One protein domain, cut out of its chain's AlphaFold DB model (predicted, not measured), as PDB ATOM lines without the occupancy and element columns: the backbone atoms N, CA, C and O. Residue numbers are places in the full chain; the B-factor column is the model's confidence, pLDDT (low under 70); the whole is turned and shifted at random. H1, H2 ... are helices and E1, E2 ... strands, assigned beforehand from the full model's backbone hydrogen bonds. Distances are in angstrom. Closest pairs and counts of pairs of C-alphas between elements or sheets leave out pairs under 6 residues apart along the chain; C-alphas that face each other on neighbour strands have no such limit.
ATOM      1  N   GLY A 176      18.590  -0.301   0.265       51.47
ATOM      2  CA  GLY A 176      19.836  -0.080   1.012       51.47
ATOM      3  C   GLY A 176      20.923   0.633   0.196       51.47
ATOM      4  O   GLY A 176      22.104   0.566   0.538       51.47
ATOM      5  N   LEU A 177      20.540   1.308  -0.893       56.38
ATOM      6  CA  LEU A 177      21.430   1.959  -1.856       56.38
ATOM      7  C   LEU A 177      21.260   3.484  -1.824       56.38
ATOM      8  O   LEU A 177      21.207   4.131  -2.868       56.38
ATOM      9  N   GLU A 178      21.177   4.068  -0.626       61.47
ATOM     10  CA  GLU A 178      20.997   5.511  -0.461       61.47
ATOM     11  C   GLU A 178      22.127   6.306  -1.144       61.47
ATOM     12  O   GLU A 178      23.294   6.187  -0.743       61.47
ATOM     13  N   PRO A 179      21.821   7.143  -2.156       68.88
ATOM     14  CA  PRO A 179      22.836   7.907  -2.860       68.88
ATOM     15  C   PRO A 179      23.392   9.009  -1.957       68.88
ATOM     16  O   PRO A 179      22.734  10.009  -1.666       68.88
ATOM     17  N   GLN A 180      24.657   8.884  -1.565       79.44
ATOM     18  CA  GLN A 180      25.316   9.901  -0.756       79.44
ATOM     19  C   GLN A 180      25.995  10.951  -1.627       79.44
ATOM     20  O   GLN A 180      26.847  10.666  -2.468       79.44
ATOM     21  N   LYS A 181      25.631  12.217  -1.413       82.94
ATOM     22  CA  LYS A 181      26.252  13.335  -2.122       82.94
ATOM     23  C   LYS A 181      27.570  13.721  -1.461       82.94
ATOM     24  O   LYS A 181      27.588  14.277  -0.357       82.94
ATOM     25  N   ALA A 182      28.679  13.534  -2.171       85.88
ATOM     26  CA  ALA A 182      29.975  14.025  -1.724       85.88
ATOM     27  C   ALA A 182      29.915  15.553  -1.580       85.88
ATOM     28  O   ALA A 182      29.453  16.260  -2.479       85.88
ATOM     29  N   LYS A 183      30.385  16.099  -0.455       86.94
ATOM     30  CA  LYS A 183      30.298  17.544  -0.144       86.94
ATOM     31  C   LYS A 183      31.595  18.266  -0.505       86.94
ATOM     32  O   LYS A 183      31.558  19.372  -1.032       86.94
ATOM     33  N   SER A 184      32.722  17.590  -0.325       86.50
ATOM     34  CA  SER A 184      34.076  18.048  -0.637       86.50
ATOM     35  C   SER A 184      34.900  16.883  -1.198       86.50
ATOM     36  O   SER A 184      34.437  15.744  -1.179       86.50
ATOM     37  N   GLY A 185      36.120  17.152  -1.680       84.25
ATOM     38  CA  GLY A 185      37.045  16.084  -2.085       84.25
ATOM     39  C   GLY A 185      37.431  15.156  -0.930       84.25
ATOM     40  O   GLY A 185      37.546  13.959  -1.137       84.25
ATOM     41  N   ARG A 186      37.543  15.682   0.298       86.06
ATOM     42  CA  ARG A 186      37.787  14.862   1.494       86.06
ATOM     43  C   ARG A 186      36.595  13.965   1.823       86.06
ATOM     44  O   ARG A 186      36.779  12.772   1.975       86.06
ATOM     45  N   HIS A 187      35.380  14.522   1.805       87.62
ATOM     46  CA  HIS A 187      34.164  13.735   2.028       87.62
ATOM     47  C   HIS A 187      33.996  12.636   0.966       87.62
ATOM     48  O   HIS A 187      33.499  11.568   1.278       87.62
ATOM     49  N   LEU A 188      34.420  12.878  -0.281       86.31
ATOM     50  CA  LEU A 188      34.429  11.842  -1.316       86.31
ATOM     51  C   LEU A 188      35.350  10.671  -0.944       86.31
ATOM     52  O   LEU A 188      34.941   9.532  -1.111       86.31
ATOM     53  N   ILE A 189      36.554  10.953  -0.438       84.38
ATOM     54  CA  ILE A 189      37.498   9.919   0.012       84.38
ATOM     55  C   ILE A 189      36.900   9.137   1.182       84.38
ATOM     56  O   ILE A 189      36.848   7.915   1.119       84.38
ATOM     57  N   ASP A 190      36.378   9.836   2.193       86.06
ATOM     58  CA  ASP A 190      35.803   9.204   3.386       86.06
ATOM     59  C   ASP A 190      34.647   8.246   3.011       86.06
ATOM     60  O   ASP A 190      34.588   7.112   3.481       86.06
ATOM     61  N   LEU A 191      33.761   8.662   2.091       86.06
ATOM     62  CA  LEU A 191      32.642   7.833   1.617       86.06
ATOM     63  C   LEU A 191      33.092   6.540   0.922       86.06
ATOM     64  O   LEU A 191      32.406   5.523   1.028       86.06
ATOM     65  N   VAL A 192      34.221   6.595   0.214       83.69
ATOM     66  CA  VAL A 192      34.791   5.473  -0.540       83.69
ATOM     67  C   VAL A 192      35.566   4.539   0.393       83.69
ATOM     68  O   VAL A 192      35.285   3.343   0.420       83.69
ATOM     69  N   GLU A 193      36.486   5.075   1.204       81.69
ATOM     70  CA  GLU A 193      37.331   4.296   2.125       81.69
ATOM     71  C   GLU A 193      36.503   3.552   3.174       81.69
ATOM     72  O   GLU A 193      36.748   2.379   3.460       81.69
ATOM     73  N   GLU A 194      35.498   4.215   3.746       76.69
ATOM     74  CA  GLU A 194      34.698   3.641   4.825       76.69
ATOM     75  C   GLU A 194      33.582   2.714   4.307       76.69
ATOM     76  O   GLU A 194      32.833   2.162   5.115       76.69
ATOM     77  N   LYS A 195      33.440   2.552   2.978       67.62
ATOM     78  CA  LYS A 195      32.351   1.804   2.312       67.62
ATOM     79  C   LYS A 195      30.956   2.171   2.839       67.62
ATOM     80  O   LYS A 195      30.049   1.343   2.871       67.62
ATOM     81  N   LYS A 196      30.780   3.425   3.268       65.62
ATOM     82  CA  LYS A 196      29.544   3.916   3.903       65.62
ATOM     83  C   LYS A 196      28.408   4.148   2.913       65.62
ATOM     84  O   LYS A 196      27.266   4.312   3.337       65.62
ATOM     85  N   ALA A 197      28.715   4.197   1.620       65.62
ATOM     86  CA  ALA A 197      27.745   4.446   0.570       65.62
ATOM     87  C   ALA A 197      27.993   3.533  -0.632       65.62
ATOM     88  O   ALA A 197      29.066   3.563  -1.229       65.62
ATOM     89  N   SER A 198      26.970   2.769  -1.011       73.94
ATOM     90  CA  SER A 198      26.978   1.945  -2.226       73.94
ATOM     91  C   SER A 198      26.796   2.781  -3.498       73.94
ATOM     92  O   SER A 198      27.225   2.372  -4.570       73.94
ATOM     93  N   ILE A 199      26.175   3.963  -3.384       81.31
ATOM     94  CA  ILE A 199      25.994   4.925  -4.477       81.31
ATOM     95  C   ILE A 199      26.488   6.296  -4.012       81.31
ATOM     96  O   ILE A 199      26.054   6.810  -2.982       81.31
ATOM     97  N   ILE A 200      27.382   6.918  -4.784       86.25
ATOM     98  CA  ILE A 200      27.943   8.240  -4.476       86.25
ATOM     99  C   ILE A 200      27.666   9.194  -5.636       86.25
ATOM    100  O   ILE A 200      28.054   8.937  -6.773       86.25
ATOM    101  N   THR A 201      27.056  10.342  -5.344       85.94
ATOM    102  CA  THR A 201      26.879  11.426  -6.322       85.94
ATOM    103  C   THR A 201      27.891  12.538  -6.066       85.94
ATOM    104  O   THR A 201      28.057  13.035  -4.948       85.94
ATOM    105  N   THR A 202      28.613  12.956  -7.103       86.62
ATOM    106  CA  THR A 202      29.661  13.974  -6.971       86.62
ATOM    107  C   THR A 202      29.808  14.788  -8.250       86.62
ATOM    108  O   THR A 202      29.316  14.413  -9.307       86.62
ATOM    109  N   ILE A 203      30.482  15.931  -8.141       84.69
ATOM    110  CA  ILE A 203      30.853  16.751  -9.296       84.69
ATOM    111  C   ILE A 203      32.320  16.512  -9.626       84.69
ATOM    112  O   ILE A 203      33.140  16.294  -8.730       84.69
ATOM    113  N   ILE A 204      32.663  16.652 -10.902       79.38
ATOM    114  CA  ILE A 204      33.990  16.318 -11.417       79.38
ATOM    115  C   ILE A 204      35.135  17.087 -10.719       79.38
ATOM    116  O   ILE A 204      36.211  16.545 -10.472       79.38
ATOM    117  N   ASN A 205      34.879  18.326 -10.283       81.25
ATOM    118  CA  ASN A 205      35.862  19.170  -9.595       81.25
ATOM    119  C   ASN A 205      36.339  18.587  -8.255       81.25
ATOM    120  O   ASN A 205      37.455  18.872  -7.824       81.25
ATOM    121  N   LYS A 206      35.529  17.753  -7.589       84.25
ATOM    122  CA  LYS A 206      35.876  17.181  -6.276       84.25
ATOM    123  C   LYS A 206      36.967  16.117  -6.368       84.25
ATOM    124  O   LYS A 206      37.729  15.973  -5.417       84.25
ATOM    125  N   PHE A 207      37.110  15.461  -7.519       82.25
ATOM    126  CA  PHE A 207      38.224  14.548  -7.784       82.25
ATOM    127  C   PHE A 207      39.563  15.279  -7.825       82.25
ATOM    128  O   PHE A 207      40.562  14.757  -7.344       82.25
ATOM    129  N   ALA A 208      39.587  16.523  -8.317       77.19
ATOM    130  CA  ALA A 208      40.803  17.328  -8.287       77.19
ATOM    131  C   ALA A 208      41.264  17.614  -6.855       77.19
ATOM    132  O   ALA A 208      42.451  17.524  -6.553       77.19
ATOM    133  N   SER A 209      40.320  17.923  -5.968       78.31
ATOM    134  CA  SER A 209      40.611  18.091  -4.548       78.31
ATOM    135  C   SER A 209      41.033  16.775  -3.887       78.31
ATOM    136  O   SER A 209      41.936  16.798  -3.063       78.31
ATOM    137  N   ALA A 210      40.425  15.640  -4.249       76.81
ATOM    138  CA  ALA A 210      40.761  14.333  -3.680       76.81
ATOM    139  C   ALA A 210      42.208  13.905  -3.994       76.81
ATOM    140  O   ALA A 210      42.951  13.547  -3.079       76.81
ATOM    141  N   VAL A 211      42.641  14.042  -5.256       78.69
ATOM    142  CA  VAL A 211      44.029  13.756  -5.665       78.69
ATOM    143  C   VAL A 211      45.018  14.624  -4.881       78.69
ATOM    144  O   VAL A 211      45.974  14.110  -4.311       78.69
ATOM    145  N   ASN A 212      44.749  15.928  -4.759       76.75
ATOM    146  CA  ASN A 212      45.664  16.868  -4.104       76.75
ATOM    147  C   ASN A 212      45.798  16.675  -2.582       76.75
ATOM    148  O   ASN A 212      46.782  17.125  -2.005       76.75
ATOM    149  N   ILE A 213      44.808  16.072  -1.913       70.62
ATOM    150  CA  ILE A 213      44.806  15.944  -0.447       70.62
ATOM    151  C   ILE A 213      45.716  14.799   0.018       70.62
ATOM    152  O   ILE A 213      46.361  14.943   1.057       70.62
ATOM    153  N   ARG A 214      45.775  13.678  -0.720       66.81
ATOM    154  CA  ARG A 214      46.499  12.460  -0.291       66.81
ATOM    155  C   ARG A 214      47.064  11.574  -1.415       66.81
ATOM    156  O   ARG A 214      47.525  10.484  -1.102       66.81
ATOM    157  N   ASN A 215      47.029  11.982  -2.691       71.56
ATOM    158  CA  ASN A 215      47.217  11.059  -3.829       71.56
ATOM    159  C   ASN A 215      46.347   9.796  -3.676       71.56
ATOM    160  O   ASN A 215      46.798   8.683  -3.925       71.56
ATOM    161  N   PHE A 216      45.115   9.981  -3.194       79.44
ATOM    162  CA  PHE A 216      44.212   8.874  -2.919       79.44
ATOM    163  C   PHE A 216      43.925   8.089  -4.201       79.44
ATOM    164  O   PHE A 216      43.603   8.684  -5.234       79.44
ATOM    165  N   GLN A 217      44.042   6.767  -4.102       84.06
ATOM    166  CA  GLN A 217      43.829   5.825  -5.187       84.06
ATOM    167  C   GLN A 217      43.156   4.565  -4.635       84.06
ATOM    168  O   GLN A 217      43.661   3.956  -3.694       84.06
ATOM    169  N   ASP A 218      42.054   4.161  -5.255       83.31
ATOM    170  CA  ASP A 218      41.345   2.916  -4.984       83.31
ATOM    171  C   ASP A 218      41.383   2.037  -6.240       83.31
ATOM    172  O   ASP A 218      40.878   2.391  -7.308       83.31
ATOM    173  N   THR A 219      42.052   0.895  -6.116       86.12
ATOM    174  CA  THR A 219      42.306  -0.067  -7.196       86.12
ATOM    175  C   THR A 219      41.242  -1.161  -7.285       86.12
ATOM    176  O   THR A 219      41.434  -2.129  -8.015       86.12
ATOM    177  N   SER A 220      40.125  -1.033  -6.567       84.00
ATOM    178  CA  SER A 220      39.041  -2.013  -6.610       84.00
ATOM    179  C   SER A 220      38.409  -2.094  -8.004       84.00
ATOM    180  O   SER A 220      37.999  -1.083  -8.575       84.00
ATOM    181  N   ASP A 221      38.241  -3.314  -8.511       82.44
ATOM    182  CA  ASP A 221      37.616  -3.568  -9.820       82.44
ATOM    183  C   ASP A 221      36.082  -3.407  -9.790       82.44
ATOM    184  O   ASP A 221      35.434  -3.256 -10.822       82.44
ATOM    185  N   ASN A 222      35.484  -3.388  -8.594       82.62
ATOM    186  CA  ASN A 222      34.033  -3.301  -8.384       82.62
ATOM    187  C   ASN A 222      33.508  -1.855  -8.318       82.62
ATOM    188  O   ASN A 222      32.476  -1.595  -7.698       82.62
ATOM    189  N   ILE A 223      34.227  -0.899  -8.909       85.31
ATOM    190  CA  ILE A 223      33.846   0.515  -8.915       85.31
ATOM    191  C   ILE A 223      33.318   0.880 -10.297       85.31
ATOM    192  O   ILE A 223      34.049   0.849 -11.285       85.31
ATOM    193  N   PHE A 224      32.048   1.275 -10.354       85.81
ATOM    194  CA  PHE A 224      31.388   1.737 -11.573       85.81
ATOM    195  C   PHE A 224      31.189   3.248 -11.508       85.81
ATOM    196  O   PHE A 224      30.644   3.780 -10.542       85.81
ATOM    197  N   ILE A 225      31.642   3.949 -12.542       85.62
ATOM    198  CA  ILE A 225      31.636   5.407 -12.614       85.62
ATOM    199  C   ILE A 225      30.780   5.808 -13.803       85.62
ATOM    200  O   ILE A 225      31.185   5.670 -14.958       85.62
ATOM    201  N   LEU A 226      29.591   6.318 -13.494       85.38
ATOM    202  CA  LEU A 226      28.651   6.854 -14.469       85.38
ATOM    203  C   LEU A 226      28.934   8.350 -14.653       85.38
ATOM    204  O   LEU A 226      28.860   9.123 -13.695       85.38
ATOM    205  N   VAL A 227      29.301   8.755 -15.866       80.81
ATOM    206  CA  VAL A 227      29.684  10.133 -16.194       80.81
ATOM    207  C   VAL A 227      28.656  10.740 -17.133       80.81
ATOM    208  O   VAL A 227      28.577  10.355 -18.296       80.81
ATOM    209  N   ASP A 228      27.913  11.722 -16.639       79.56
ATOM    210  CA  ASP A 228      27.012  12.526 -17.462       79.56
ATOM    211  C   ASP A 228      27.789  13.589 -18.266       79.56
ATOM    212  O   ASP A 228      28.812  14.105 -17.802       79.56
ATOM    213  N   GLU A 229      27.318  13.902 -19.474       71.62
ATOM    214  CA  GLU A 229      27.930  14.845 -20.422       71.62
ATOM    215  C   GLU A 229      29.447  14.629 -20.609       71.62
ATOM    216  O   GLU A 229      30.257  15.565 -20.565       71.62
ATOM    217  N   SER A 230      29.835  13.372 -20.850       62.53
ATOM    218  CA  SER A 230      31.230  12.885 -20.852       62.53
ATOM    219  C   SER A 230      32.171  13.529 -21.895       62.53
ATOM    220  O   SER A 230      33.368  13.233 -21.930       62.53
ATOM    221  N   HIS A 231      31.655  14.445 -22.718       61.66
ATOM    222  CA  HIS A 231      32.379  15.188 -23.747       61.66
ATOM    223  C   HIS A 231      32.681  16.655 -23.411       61.66
ATOM    224  O   HIS A 231      33.474  17.277 -24.112       61.66
ATOM    225  N   ARG A 232      32.136  17.234 -22.331       58.34
ATOM    226  CA  ARG A 232      32.397  18.648 -22.007       58.34
ATOM    227  C   ARG A 232      33.806  18.843 -21.442       58.34
ATOM    228  O   ARG A 232      34.029  18.723 -20.237       58.34
ATOM    229  N   SER A 233      34.767  19.236 -22.284       53.25
ATOM    230  CA  SER A 233      36.062  19.726 -21.804       53.25
ATOM    231  C   SER A 233      35.890  21.102 -21.153       53.25
ATOM    232  O   SER A 233      36.000  22.143 -21.801       53.25
ATOM    233  N   GLN A 234      35.605  21.149 -19.853       45.03
ATOM    234  CA  GLN A 234      35.665  22.418 -19.135       45.03
ATOM    235  C   GLN A 234      37.139  22.837 -18.975       45.03
ATOM    236  O   GLN A 234      37.894  22.219 -18.230       45.03
ATOM    237  N   HIS A 235      37.539  23.909 -19.664       40.94
ATOM    238  CA  HIS A 235      38.776  24.665 -19.407       40.94
ATOM    239  C   HIS A 235      40.108  23.908 -19.593       40.94
ATOM    240  O   HIS A 235      41.046  24.111 -18.823       40.94
ATOM    241  N   GLY A 236      40.231  23.038 -20.602       45.34
ATOM    242  CA  GLY A 236      41.531  22.473 -21.008       45.34
ATOM    243  C   GLY A 236      42.239  21.568 -19.982       45.34
ATOM    244  O   GLY A 236      43.303  21.034 -20.283       45.34
ATOM    245  N   GLN A 237      41.664  21.342 -18.795       51.84
ATOM    246  CA  GLN A 237      42.136  20.349 -17.832       51.84
ATOM    247  C   GLN A 237      41.367  19.047 -18.039       51.84
ATOM    248  O   GLN A 237      40.137  19.027 -18.004       51.84
ATOM    249  N   SER A 238      42.070  17.926 -18.215       60.91
ATOM    250  CA  SER A 238      41.416  16.622 -18.315       60.91
ATOM    251  C   SER A 238      40.953  16.166 -16.932       60.91
ATOM    252  O   SER A 238      41.590  15.338 -16.298       60.91
ATOM    253  N   PHE A 239      39.833  16.680 -16.431       64.81
ATOM    254  CA  PHE A 239      39.262  16.229 -15.159       64.81
ATOM    255  C   PHE A 239      38.994  14.706 -15.129       64.81
ATOM    256  O   PHE A 239      39.088  14.082 -14.075       64.81
ATOM    257  N   HIS A 240      38.807  14.082 -16.298       73.00
ATOM    258  CA  HIS A 240      38.812  12.625 -16.475       73.00
ATOM    259  C   HIS A 240      40.105  11.930 -16.029       73.00
ATOM    260  O   HIS A 240      40.032  10.836 -15.479       73.00
ATOM    261  N   SER A 241      41.285  12.532 -16.228       76.12
ATOM    262  CA  SER A 241      42.538  11.922 -15.761       76.12
ATOM    263  C   SER A 241      42.606  11.888 -14.241       76.12
ATOM    264  O   SER A 241      43.104  10.920 -13.686       76.12
ATOM    265  N   LYS A 242      42.046  12.899 -13.565       80.12
ATOM    266  CA  LYS A 242      41.986  12.941 -12.099       80.12
ATOM    267  C   LYS A 242      41.016  11.892 -11.552       80.12
ATOM    268  O   LYS A 242      41.337  11.247 -10.565       80.12
ATOM    269  N   MET A 243      39.883  11.658 -12.222       83.62
ATOM    270  CA  MET A 243      39.003  10.527 -11.886       83.62
ATOM    271  C   MET A 243      39.736   9.190 -12.039       83.62
ATOM    272  O   MET A 243      39.744   8.405 -11.100       83.62
ATOM    273  N   ARG A 244      40.441   8.981 -13.161       83.62
ATOM    274  CA  ARG A 244      41.247   7.768 -13.404       83.62
ATOM    275  C   ARG A 244      42.433   7.603 -12.458       83.62
ATOM    276  O   ARG A 244      42.842   6.481 -12.208       83.62
ATOM    277  N   GLN A 245      42.983   8.689 -11.925       84.12
ATOM    278  CA  GLN A 245      43.996   8.610 -10.870       84.12
ATOM    279  C   GLN A 245      43.394   8.100  -9.561       84.12
ATOM    280  O   GLN A 245      44.009   7.264  -8.911       84.12
ATOM    281  N   VAL A 246      42.192   8.569  -9.210       86.69
ATOM    282  CA  VAL A 246      41.477   8.114  -8.011       86.69
ATOM    283  C   VAL A 246      40.985   6.674  -8.166       86.69
ATOM    284  O   VAL A 246      41.130   5.892  -7.241       86.69
ATOM    285  N   PHE A 247      40.454   6.309  -9.333       89.19
ATOM    286  CA  PHE A 247      39.913   4.978  -9.623       89.19
ATOM    287  C   PHE A 247      40.534   4.410 -10.909       89.19
ATOM    288  O   PHE A 247      39.909   4.484 -11.976       89.19
ATOM    289  N   PRO A 248      41.774   3.890 -10.851       87.31
ATOM    290  CA  PRO A 248      42.493   3.351 -12.009       87.31
ATOM    291  C   PRO A 248      41.789   2.166 -12.670       87.31
ATOM    292  O   PRO A 248      41.711   2.131 -13.897       87.31
ATOM    293  N   ASN A 249      41.250   1.243 -11.869       88.31
ATOM    294  CA  ASN A 249      40.637   0.001 -12.348       88.31
ATOM    295  C   ASN A 249      39.109   0.092 -12.479       88.31
ATOM    296  O   ASN A 249      38.464  -0.875 -12.872       88.31
ATOM    297  N   GLY A 250      38.521   1.250 -12.163       86.00
ATOM    298  CA  GLY A 250      37.076   1.436 -12.246       86.00
ATOM    299  C   GLY A 250      36.550   1.288 -13.676       86.00
ATOM    300  O   GLY A 250      37.208   1.673 -14.647       86.00
ATOM    301  N   CYS A 251      35.327   0.777 -13.801       85.44
ATOM    302  CA  CYS A 251      34.582   0.754 -15.052       85.44
ATOM    303  C   CYS A 251      33.940   2.128 -15.291       85.44
ATOM    304  O   CYS A 251      33.174   2.615 -14.463       85.44
ATOM    305  N   TYR A 252      34.253   2.767 -16.421       83.38
ATOM    306  CA  TYR A 252      33.759   4.102 -16.763       83.38
ATOM    307  C   TYR A 252      32.707   4.015 -17.863       83.38
ATOM    308  O   TYR A 252      33.028   3.623 -18.983       83.38
ATOM    309  N   LEU A 253      31.488   4.458 -17.566       82.38
ATOM    310  CA  LEU A 253      30.386   4.540 -18.520       82.38
ATOM    311  C   LEU A 253      30.015   6.011 -18.710       82.38
ATOM    312  O   LEU A 253      29.684   6.703 -17.748       82.38
ATOM    313  N   GLY A 254      30.134   6.505 -19.939       78.69
ATOM    314  CA  GLY A 254      29.841   7.893 -20.287       78.69
ATOM    315  C   GLY A 254      28.506   8.021 -21.009       78.69
ATOM    316  O   GLY A 254      28.253   7.291 -21.961       78.69
ATOM    317  N   PHE A 255      27.693   8.987 -20.597       79.81
ATOM    318  CA  PHE A 255      26.477   9.401 -21.287       79.81
ATOM    319  C   PHE A 255      26.729  10.746 -21.968       79.81
ATOM    320  O   PHE A 255      27.517  11.571 -21.488       79.81
ATOM    321  N   THR A 256      26.131  10.956 -23.137       74.88
ATOM    322  CA  THR A 256      26.251  12.218 -23.868       74.88
ATOM    323  C   THR A 256      25.139  12.359 -24.896       74.88
ATOM    324  O   THR A 256      24.880  11.434 -25.661       74.88
ATOM    325  N   GLY A 257      24.516  13.538 -24.950       71.62
ATOM    326  CA  GLY A 257      23.587  13.887 -26.031       71.62
ATOM    327  C   GLY A 257      24.281  14.373 -27.310       71.62
ATOM    328  O   GLY A 257      23.624  14.611 -28.317       71.62
ATOM    329  N   THR A 258      25.606  14.558 -27.285       69.31
ATOM    330  CA  THR A 258      26.390  15.093 -28.410       69.31
ATOM    331  C   THR A 258      27.661  14.266 -28.631       69.31
ATOM    332  O   THR A 258      28.767  14.747 -28.369       69.31
ATOM    333  N   PRO A 259      27.542  13.009 -29.106       60.19
ATOM    334  CA  PRO A 259      28.705  12.204 -29.471       60.19
ATOM    335  C   PRO A 259      29.466  12.942 -30.588       60.19
ATOM    336  O   PRO A 259      28.965  13.118 -31.692       60.19
ATOM    337  N   LEU A 260      30.626  13.503 -30.249       55.97
ATOM    338  CA  LEU A 260      31.205  14.689 -30.897       55.97
ATOM    339  C   LEU A 260      31.313  14.672 -32.435       55.97
ATOM    340  O   LEU A 260      31.783  13.717 -33.057       55.97
ATOM    341  N   MET A 261      31.031  15.841 -33.022       52.41
ATOM    342  CA  MET A 261      31.348  16.204 -34.405       52.41
ATOM    343  C   MET A 261      32.869  16.340 -34.608       52.41
ATOM    344  O   MET A 261      33.514  17.163 -33.970       52.41
ATOM    345  N   GLN A 262      33.410  15.504 -35.503       46.19
ATOM    346  CA  GLN A 262      34.708  15.451 -36.220       46.19
ATOM    347  C   GLN A 262      36.025  16.043 -35.646       46.19
ATOM    348  O   GLN A 262      37.075  15.471 -35.953       46.19
ATOM    349  N   THR A 263      36.054  17.104 -34.835       45.91
ATOM    350  CA  THR A 263      37.289  17.759 -34.343       45.91
ATOM    351  C   THR A 263      37.760  17.302 -32.958       45.91
ATOM    352  O   THR A 263      38.926  17.504 -32.626       45.91
ATOM    353  N   GLU A 264      36.933  16.607 -32.174       50.75
ATOM    354  CA  GLU A 264      37.282  16.135 -30.819       50.75
ATOM    355  C   GLU A 264      37.311  14.596 -30.696       50.75
ATOM    356  O   GLU A 264      36.885  14.001 -29.706       50.75
ATOM    357  N   LYS A 265      37.886  13.916 -31.698       50.22
ATOM    358  CA  LYS A 265      38.039  12.443 -31.734       50.22
ATOM    359  C   LYS A 265      38.773  11.832 -30.521       50.22
ATOM    360  O   LYS A 265      38.671  10.632 -30.287       50.22
ATOM    361  N   ASN A 266      39.493  12.631 -29.730       51.19
ATOM    362  CA  ASN A 266      40.325  12.159 -28.616       51.19
ATOM    363  C   ASN A 266      39.573  11.866 -27.307       51.19
ATOM    364  O   ASN A 266      40.189  11.351 -26.374       51.19
ATOM    365  N   THR A 267      38.286  12.208 -27.182       51.97
ATOM    366  CA  THR A 267      37.550  11.991 -25.920       51.97
ATOM    367  C   THR A 267      36.845  10.632 -25.888       51.97
ATOM    368  O   THR A 267      36.836   9.986 -24.843       51.97
ATOM    369  N   PHE A 268      36.359  10.134 -27.032       54.22
ATOM    370  CA  PHE A 268      35.683   8.829 -27.136       54.22
ATOM    371  C   PHE A 268      36.631   7.641 -26.908       54.22
ATOM    372  O   PHE A 268      36.287   6.669 -26.236       54.22
ATOM    373  N   SER A 269      37.874   7.752 -27.386       55.59
ATOM    374  CA  SER A 269      38.921   6.751 -27.151       55.59
ATOM    375  C   SER A 269      39.252   6.569 -25.666       55.59
ATOM    376  O   SER A 269      39.702   5.500 -25.264       55.59
ATOM    377  N   LYS A 270      38.972   7.569 -24.817       61.06
ATOM    378  CA  LYS A 270      39.179   7.484 -23.363       61.06
ATOM    379  C   LYS A 270      38.130   6.638 -22.646       61.06
ATOM    380  O   LYS A 270      38.372   6.284 -21.495       61.06
ATOM    381  N   PHE A 271      36.996   6.341 -23.279       63.41
ATOM    382  CA  PHE A 271      35.910   5.525 -22.723       63.41
ATOM    383  C   PHE A 271      35.744   4.173 -23.436       63.41
ATOM    384  O   PHE A 271      34.844   3.420 -23.101       63.41
ATOM    385  N   GLY A 272      36.643   3.830 -24.366       66.19
ATOM    386  CA  GLY A 272      36.660   2.510 -25.007       66.19
ATOM    387  C   GLY A 272      35.786   2.373 -26.256       66.19
ATOM    388  O   GLY A 272      35.737   1.288 -26.823       66.19
ATOM    389  N   GLY A 273      35.165   3.456 -26.733       71.44
ATOM    390  CA  GLY A 273      34.279   3.413 -27.901       71.44
ATOM    391  C   GLY A 273      32.797   3.417 -27.529       71.44
ATOM    392  O   GLY A 273      32.436   3.361 -26.355       71.44
ATOM    393  N   LEU A 274      31.941   3.588 -28.538       71.69
ATOM    394  CA  LEU A 274      30.488   3.616 -28.366       71.69
ATOM    395  C   LEU A 274      29.994   2.179 -28.206       71.69
ATOM    396  O   LEU A 274      30.439   1.293 -28.937       71.69
ATOM    397  N   ILE A 275      29.089   1.950 -27.258       77.56
ATOM    398  CA  ILE A 275      28.422   0.656 -27.122       77.56
ATOM    399  C   ILE A 275      27.360   0.601 -28.223       77.56
ATOM    400  O   ILE A 275      26.373   1.328 -28.179       77.56
ATOM    401  N   ALA A 276      27.606  -0.203 -29.255       69.50
ATOM    402  CA  ALA A 276      26.715  -0.289 -30.409       69.50
ATOM    403  C   ALA A 276      25.310  -0.752 -29.992       69.50
ATOM    404  O   ALA A 276      25.178  -1.697 -29.211       69.50
ATOM    405  N   GLY A 277      24.271  -0.111 -30.533       72.12
ATOM    406  CA  GLY A 277      22.875  -0.451 -30.252       72.12
ATOM    407  C   GLY A 277      22.300   0.196 -28.992       72.12
ATOM    408  O   GLY A 277      21.157  -0.083 -28.644       72.12
ATOM    409  N   THR A 278      23.055   1.064 -28.309       70.94
ATOM    410  CA  THR A 278      22.531   1.913 -27.224       70.94
ATOM    411  C   THR A 278      22.301   3.356 -27.675       70.94
ATOM    412  O   THR A 278      22.153   4.243 -26.834       70.94
ATOM    413  N   GLU A 279      22.349   3.636 -28.979       81.81
ATOM    414  CA  GLU A 279      22.106   4.979 -29.492       81.81
ATOM    415  C   GLU A 279      20.614   5.328 -29.426       81.81
ATOM    416  O   GLU A 279      19.772   4.591 -29.932       81.81
ATOM    417  N   TYR A 280      20.302   6.486 -28.843       81.62
ATOM    418  CA  TYR A 280      18.979   7.100 -28.907       81.62
ATOM    419  C   TYR A 280      19.125   8.499 -29.504       81.62
ATOM    420  O   TYR A 280      19.705   9.399 -28.890       81.62
ATOM    421  N   THR A 281      18.713   8.642 -30.760       84.62
ATOM    422  CA  THR A 281      18.947   9.847 -31.568       84.62
ATOM    423  C   THR A 281      17.873  10.907 -31.338       84.62
ATOM    424  O   THR A 281      16.776  10.610 -30.875       84.62
ATOM    425  N   ILE A 282      18.175  12.161 -31.694       81.62
ATOM    426  CA  ILE A 282      17.192  13.256 -31.628       81.62
ATOM    427  C   ILE A 282      15.989  12.952 -32.527       81.62
ATOM    428  O   ILE A 282      14.865  13.212 -32.118       81.62
ATOM    429  N   ASP A 283      16.212  12.368 -33.707       82.81
ATOM    430  CA  ASP A 283      15.129  12.028 -34.635       82.81
ATOM    431  C   ASP A 283      14.170  10.999 -34.020       82.81
ATOM    432  O   ASP A 283      12.962  11.217 -34.027       82.81
ATOM    433  N   GLN A 284      14.706   9.943 -33.394       84.38
ATOM    434  CA  GLN A 284      13.908   8.964 -32.641       84.38
ATOM    435  C   GLN A 284      13.175   9.617 -31.467       84.38
ATOM    436  O   GLN A 284      11.992   9.380 -31.266       84.38
ATOM    437  N   ALA A 285      13.843  10.502 -30.724       82.69
ATOM    438  CA  ALA A 285      13.216  11.213 -29.616       82.69
ATOM    439  C   ALA A 285      12.061  12.129 -30.065       82.69
ATOM    440  O   ALA A 285      11.117  12.336 -29.303       82.69
ATOM    441  N   VAL A 286      12.126  12.693 -31.277       85.75
ATOM    442  CA  VAL A 286      11.025  13.467 -31.872       85.75
ATOM    443  C   VAL A 286       9.897  12.541 -32.334       85.75
ATOM    444  O   VAL A 286       8.734  12.851 -32.085       85.75
ATOM    445  N   GLU A 287      10.221  11.416 -32.979       84.56
ATOM    446  CA  GLU A 287       9.247  10.410 -33.433       84.56
ATOM    447  C   GLU A 287       8.449   9.819 -32.263       84.56
ATOM    448  O   GLU A 287       7.222   9.743 -32.321       84.56
ATOM    449  N   ASP A 288       9.135   9.521 -31.160       87.25
ATOM    450  CA  ASP A 288       8.541   9.013 -29.922       87.25
ATOM    451  C   ASP A 288       7.795  10.100 -29.122       87.25
ATOM    452  O   ASP A 288       7.183   9.814 -28.091       87.25
ATOM    453  N   GLY A 289       7.868  11.369 -29.541       82.31
ATOM    454  CA  GLY A 289       7.271  12.502 -28.829       82.31
ATOM    455  C   GLY A 289       7.956  12.854 -27.499       82.31
ATOM    456  O   GLY A 289       7.421  13.651 -26.727       82.31
TER     457      GLY A 289
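What this domain is: This is residues 176 to 289 of the 360 residues of the protein "Type I site-specific deoxyribonuclease" of Crocosphaera watsonii WH 8502 (UniProt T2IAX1). Two short parallel pairs of strands, E3 with E4 and E1 with E2, lie side by side in a loose row with a gap between E2 and E3, and H1, H2 and H3 lie on one side of this row. H4 sits by E4, and at the far end from H1 residues 283 to 289, of which 283 to 287 belong to H5, stick out. The printed part has 114 residues with five named helices and four named strands, in the order E1 H1 E2 H2 E3 H3 E4 H4 H5, in two sheets of two strands. Under half of its residues are in named elements; the class is mixed, helices and strands. It is only just compact, close to loose, with a radius of gyration of the C-alphas of 15.8 A and spans of 46 by 35 by 24 A.

Where its parts are: Find C-alpha 224 at (31.388, 1.737, -11.573), where E3, residues 224 to 227, begins; E4 is residues 251 to 254. Find C-alpha 179 at (22.836, 7.907, -2.860) for E1, residues 179 to 181; E2 is residues 199 to 201. H1, residues 185 to 193, is 12.5 A long; H2, residues 205 to 214, 15.6 A; H3, residues 239 to 246, 11.0 A. H4 is residues 268 to 271, and H5, residues 282 to 287, ends at C-alpha 287 at (9.247, 10.410, -33.433).

How they stand to each other: Look first at E3 and E4, parallel at 19 degrees, where N 225 and O 251 are 2.8 A apart, within hydrogen-bond range. E1 and E2 are parallel at 33 degrees, with N 180 and O 199 at 2.9 A. E2 and E3 are near each other. E1, H1, E2 and E3, H3, E4 are strand-helix-strand units, two parallel neighbour strands joined through a helix, each with a right-handed crossover. H2 and H3 touch at Phe 207 and Met 243, closest C-alphas 5.8 A apart, running the same way at a tilt of 37 degrees, only just steep. H1 and H2 touch at Gly 185 and Ala 210, closest C-alphas 4.4 A apart, only just about perpendicular at 73 degrees. The closest C-alphas of E4 and H4, those of Tyr 252 and Phe 271, are 6.5 A apart. H4 and H5 are apart. Every O i to N i+4 pair is within hydrogen-bond range in H1, H3 and H5, 4 of 6 are in H2, and H4 is too short for such a pair.

The domain as a whole: The two C-alphas farthest apart, those of Arg 214 and Glu 287, are 49.9 A from each other. The printed part has no cut. The links E3 to H3, 11 residues, and E4 to H4, 13 residues, are long. The mean pLDDT of the printed part is 74.4; look for values under 70 at residues 230 to 239 and 258 to 272, among others.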